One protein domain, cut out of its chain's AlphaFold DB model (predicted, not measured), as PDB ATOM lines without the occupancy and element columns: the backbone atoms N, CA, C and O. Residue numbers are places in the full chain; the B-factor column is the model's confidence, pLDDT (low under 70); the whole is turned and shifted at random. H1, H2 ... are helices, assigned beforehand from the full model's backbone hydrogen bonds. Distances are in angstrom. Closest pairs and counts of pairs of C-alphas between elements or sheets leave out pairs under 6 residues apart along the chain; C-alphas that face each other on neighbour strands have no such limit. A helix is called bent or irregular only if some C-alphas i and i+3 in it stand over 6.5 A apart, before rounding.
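What this domain is: This is residues 2 to 41 of the 86 residues of an uncharacterized protein of Cyanobacterium stanieri (strain ATCC 29140 / PCC 7202) (UniProt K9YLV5). Two helices meet near their ends as an open V, with the shorter H1 as one arm, the longer H2 as the other, and residues 15 and 16 at the corner. The two arms spread from this corner, and their far parts, residues 2 to 11 and 24 to 41, stand free. The printed part has 40 residues with two named helices, H1 then H2, and no named strand; its class is all helix. It is only just extended, close to loose, with a radius of gyration of the C-alphas of 13.6 A, and its outline is only just flat, spanning 39 by 26 by 6 A.

Where its parts are: After residues 2 and 3, H1 takes residues 4 to 14 and is 15.7 A long from first to last C-alpha. It begins at C-alpha 4, (351.963, 323.574, 237.101), and ends at C-alpha 14, (352.551, 333.014, 249.686). H2 takes residues 17 to 37 and is 30.5 A long. It begins at C-alpha 17, (354.208, 342.551, 248.822), and ends at C-alpha 37, (360.858, 340.118, 219.190). Residues 38 to 41 follow it.

How they stand to each other: A tight link of 2 residues joins H1 to H2. The two helices are close but not clearly touching, with 1 pair of C-alphas within 8 A. Their closest C-alphas, those of Trp 12 and Lys 20, are 7.4 A apart. The helices run opposite ways at a steep tilt of 42 degrees, and their centres are 17.1 A apart. In H1 every O i to N i+4 pair is within hydrogen-bond range; in H2 it is 16 of 17. Neither helix is bent.

The domain as a whole: The two C-alphas farthest apart, those of Ser 14 and Leu 41, are 40.2 A apart. The printed part has no cut. The mean pLDDT of the printed part is 78.5; residue 2 and residues 33 to 41 are under 70.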
ATOM      1  N   ILE A   2     349.653 317.685 240.651       53.44
ATOM      2  CA  ILE A   2     349.442 319.136 240.783       53.44
ATOM      3  C   ILE A   2     349.797 319.755 239.436       53.44
ATOM      4  O   ILE A   2     350.912 319.572 238.950       53.44
ATOM      5  N   ILE A   3     348.824 320.421 238.823       74.12
ATOM      6  CA  ILE A   3     349.007 321.130 237.559       74.12
ATOM      7  C   ILE A   3     349.950 322.307 237.842       74.12
ATOM      8  O   ILE A   3     349.825 322.976 238.869       74.12
ATOM      9  N   THR A   4     350.923 322.538 236.965       81.25
ATOM     10  CA  THR A   4     351.963 323.574 237.101       81.25
ATOM     11  C   THR A   4     351.393 324.949 237.458       81.25
ATOM     12  O   THR A   4     351.955 325.647 238.299       81.25
ATOM     13  N   GLU A   5     350.232 325.297 236.905       82.75
ATOM     14  CA  GLU A   5     349.490 326.527 237.203       82.75
ATOM     15  C   GLU A   5     349.091 326.649 238.679       82.75
ATOM     16  O   GLU A   5     349.317 327.682 239.307       82.75
ATOM     17  N   GLN A   6     348.555 325.578 239.271       86.12
ATOM     18  CA  GLN A   6     348.115 325.570 240.671       86.12
ATOM     19  C   GLN A   6     349.297 325.769 241.627       86.12
ATOM     20  O   GLN A   6     349.181 326.459 242.643       86.12
ATOM     21  N   LEU A   7     350.461 325.211 241.284       90.00
ATOM     22  CA  LEU A   7     351.689 325.399 242.054       90.00
ATOM     23  C   LEU A   7     352.178 326.853 241.991       90.00
ATOM     24  O   LEU A   7     352.595 327.403 243.012       90.00
ATOM     25  N   LEU A   8     352.118 327.478 240.813       86.94
ATOM     26  CA  LEU A   8     352.506 328.876 240.621       86.94
ATOM     27  C   LEU A   8     351.580 329.827 241.385       86.94
ATOM     28  O   LEU A   8     352.072 330.695 242.100       86.94
ATOM     29  N   LEU A   9     350.264 329.608 241.322       88.38
ATOM     30  CA  LEU A   9     349.266 330.362 242.090       88.38
ATOM     31  C   LEU A   9     349.496 330.262 243.600       88.38
ATOM     32  O   LEU A   9     349.479 331.273 244.301       88.38
ATOM     33  N   THR A  10     349.771 329.057 244.100       90.19
ATOM     34  CA  THR A  10     350.031 328.842 245.531       90.19
ATOM     35  C   THR A  10     351.299 329.581 245.975       90.19
ATOM     36  O   THR A  10     351.302 330.270 246.995       90.19
ATOM     37  N   LYS A  11     352.375 329.497 245.180       88.25
ATOM     38  CA  LYS A  11     353.622 330.230 245.449       88.25
ATOM     39  C   LYS A  11     353.410 331.740 245.389       88.25
ATOM     40  O   LYS A  11     353.869 332.442 246.282       88.25
ATOM     41  N   TRP A  12     352.663 332.225 244.401       88.75
ATOM     42  CA  TRP A  12     352.313 333.635 244.258       88.75
ATOM     43  C   TRP A  12     351.583 334.178 245.484       88.75
ATOM     44  O   TRP A  12     351.962 335.209 246.036       88.75
ATOM     45  N   GLN A  13     350.563 333.463 245.958       89.94
ATOM     46  CA  GLN A  13     349.788 333.870 247.128       89.94
ATOM     47  C   GLN A  13     350.657 333.969 248.388       89.94
ATOM     48  O   GLN A  13     350.478 334.912 249.157       89.94
ATOM     49  N   SER A  14     351.631 333.064 248.541       91.62
ATOM     50  CA  SER A  14     352.551 333.014 249.686       91.62
ATOM     51  C   SER A  14     353.640 334.097 249.710       91.62
ATOM     52  O   SER A  14     354.321 334.240 250.722       91.62
ATOM     53  N   LEU A  15     353.826 334.853 248.619       91.00
ATOM     54  CA  LEU A  15     354.836 335.913 248.546       91.00
ATOM     55  C   LEU A  15     354.408 337.177 249.307       91.00
ATOM     56  O   LEU A  15     353.223 337.535 249.359       91.00
ATOM     57  N   ASP A  16     355.401 337.874 249.853       92.12
ATOM     58  CA  ASP A  16     355.258 339.215 250.419       92.12
ATOM     59  C   ASP A  16     354.996 340.266 249.321       92.12
ATOM     60  O   ASP A  16     355.085 340.001 248.119       92.12
ATOM     61  N   ILE A  17     354.592 341.468 249.740       90.69
ATOM     62  CA  ILE A  17     354.208 342.551 248.822       90.69
ATOM     63  C   ILE A  17     355.409 343.007 247.977       90.69
ATOM     64  O   ILE A  17     355.248 343.288 246.792       90.69
ATOM     65  N   GLU A  18     356.610 343.018 248.560       90.56
ATOM     66  CA  GLU A  18     357.845 343.428 247.883       90.56
ATOM     67  C   GLU A  18     358.223 342.460 246.753       90.56
ATOM     68  O   GLU A  18     358.391 342.889 245.613       90.56
ATOM     69  N   LYS A  19     358.239 341.142 246.999       88.38
ATOM     70  CA  LYS A  19     358.542 340.160 245.944       88.38
ATOM     71  C   LYS A  19     357.444 340.079 244.893       88.38
ATOM     72  O   LYS A  19     357.728 339.787 243.734       88.38
ATOM     73  N   LYS A  20     356.187 340.347 245.262       90.19
ATOM     74  CA  LYS A  20     355.103 340.474 244.276       90.19
ATOM     75  C   LYS A  20     355.381 341.623 243.308       90.19
ATOM     76  O   LYS A  20     355.202 341.438 242.109       90.19
ATOM     77  N   ALA A  21     355.859 342.767 243.799       90.81
ATOM     78  CA  ALA A  21     356.237 343.894 242.948       90.81
ATOM     79  C   ALA A  21     357.421 343.558 242.019       90.81
ATOM     80  O   ALA A  21     357.388 343.910 240.843       90.81
ATOM     81  N   GLU A  22     358.426 342.819 242.500       91.19
ATOM     82  CA  GLU A  22     359.552 342.367 241.665       91.19
ATOM     83  C   GLU A  22     359.114 341.439 240.526       91.19
ATOM     84  O   GLU A  22     359.580 341.566 239.394       91.19
ATOM     85  N   VAL A  23     358.199 340.509 240.805       91.50
ATOM     86  CA  VAL A  23     357.648 339.606 239.787       91.50
ATOM     87  C   VAL A  23     356.809 340.373 238.767       91.50
ATOM     88  O   VAL A  23     356.916 340.075 237.583       91.50
ATOM     89  N   TRP A  24     356.024 341.370 239.188       90.00
ATOM     90  CA  TRP A  24     355.321 342.256 238.253       90.00
ATOM     91  C   TRP A  24     356.299 342.987 237.334       90.00
ATOM     92  O   TRP A  24     356.169 342.884 236.120       90.00
ATOM     93  N   ALA A  25     357.347 343.601 237.889       91.88
ATOM     94  CA  ALA A  25     358.377 344.269 237.094       91.88
ATOM     95  C   ALA A  25     359.094 343.310 236.122       91.88
ATOM     96  O   ALA A  25     359.476 343.697 235.016       91.88
ATOM     97  N   LEU A  26     359.282 342.047 236.518       90.62
ATOM     98  CA  LEU A  26     359.828 341.011 235.643       90.62
ATOM     99  C   LEU A  26     358.863 340.661 234.503       90.62
ATOM    100  O   LEU A  26     359.312 340.540 233.366       90.62
ATOM    101  N   ILE A  27     357.571 340.492 234.797       89.31
ATOM    102  CA  ILE A  27     356.539 340.205 233.792       89.31
ATOM    103  C   ILE A  27     356.456 341.356 232.791       89.31
ATOM    104  O   ILE A  27     356.561 341.092 231.598       89.31
ATOM    105  N   ASP A  28     356.380 342.601 233.267       88.81
ATOM    106  CA  ASP A  28     356.308 343.800 232.422       88.81
ATOM    107  C   ASP A  28     357.508 343.868 231.468       88.81
ATOM    108  O   ASP A  28     357.357 343.985 230.249       88.81
ATOM    109  N   LYS A  29     358.716 343.651 232.000       88.75
ATOM    110  CA  LYS A  29     359.945 343.592 231.202       88.75
ATOM    111  C   LYS A  29     359.926 342.456 230.175       88.75
ATOM    112  O   LYS A  29     360.459 342.609 229.079       88.75
ATOM    113  N   LEU A  30     359.377 341.291 230.512       83.38
ATOM    114  CA  LEU A  30     359.276 340.172 229.573       83.38
ATOM    115  C   LEU A  30     358.245 340.457 228.473       83.38
ATOM    116  O   LEU A  30     358.528 340.166 227.312       83.38
ATOM    117  N   SER A  31     357.107 341.073 228.805       77.69
ATOM    118  CA  SER A  31     356.105 341.477 227.814       77.69
ATOM    119  C   SER A  31     356.645 342.527 226.844       77.69
ATOM    120  O   SER A  31     356.509 342.343 225.635       77.69
ATOM    121  N   GLU A  32     357.363 343.542 227.336       75.81
ATOM    122  CA  GLU A  32     357.991 344.575 226.499       75.81
ATOM    123  C   GLU A  32     359.001 343.990 225.497       75.81
ATOM    124  O   GLU A  32     359.075 344.432 224.351       75.81
ATOM    125  N   ASN A  33     359.760 342.966 225.901       60.06
ATOM    126  CA  ASN A  33     360.687 342.276 225.001       60.06
ATOM    127  C   ASN A  33     359.953 341.364 224.004       60.06
ATOM    128  O   ASN A  33     360.362 341.262 222.850       60.06
ATOM    129  N   SER A  34     358.848 340.732 224.410       56.12
ATOM    130  CA  SER A  34     358.085 339.832 223.536       56.12
ATOM    131  C   SER A  34     357.367 340.562 222.395       56.12
ATOM    132  O   SER A  34     357.337 340.058 221.272       56.12
ATOM    133  N   GLU A  35     356.863 341.778 222.632       53.00
ATOM    134  CA  GLU A  35     356.271 342.606 221.571       53.00
ATOM    135  C   GLU A  35     357.326 343.116 220.574       53.00
ATOM    136  O   GLU A  35     357.028 343.326 219.397       53.00
ATOM    137  N   GLN A  36     358.579 343.265 221.014       51.16
ATOM    138  CA  GLN A  36     359.690 343.672 220.151       51.16
ATOM    139  C   GLN A  36     360.284 342.519 219.331       51.16
ATOM    140  O   GLN A  36     360.753 342.771 218.218       51.16
ATOM    141  N   ASP A  37     360.258 341.287 219.847       47.62
ATOM    142  CA  ASP A  37     360.858 340.118 219.190       47.62
ATOM    143  C   ASP A  37     359.900 339.397 218.230       47.62
ATOM    144  O   ASP A  37     360.347 338.879 217.209       47.62
ATOM    145  N   ASN A  38     358.585 339.416 218.477       45.75
ATOM    146  CA  ASN A  38     357.630 338.706 217.613       45.75
ATOM    147  C   ASN A  38     357.382 339.401 216.262       45.75
ATOM    148  O   ASN A  38     356.977 338.745 215.306       45.75
ATOM    149  N   ASN A  39     357.655 340.707 216.158       44.16
ATOM    150  CA  ASN A  39     357.448 341.491 214.931       44.16
ATOM    151  C   ASN A  39     358.741 341.865 214.195       44.16
ATOM    152  O   ASN A  39     358.701 342.397 213.083       44.16
ATOM    153  N   LYS A  40     359.910 341.601 214.785       47.56
ATOM    154  CA  LYS A  40     361.176 341.770 214.080       47.56
ATOM    155  C   LYS A  40     361.526 340.445 213.435       47.56
ATOM    156  O   LYS A  40     362.034 339.542 214.089       47.56
ATOM    157  N   LEU A  41     361.322 340.370 212.119       51.31
ATOM    158  CA  LEU A  41     362.181 339.561 211.256       51.31
ATOM    159  C   LEU A  41     363.610 339.761 211.763       51.31
ATOM    160  O   LEU A  41     364.170 340.847 211.620       51.31
TER     161      LEU A  41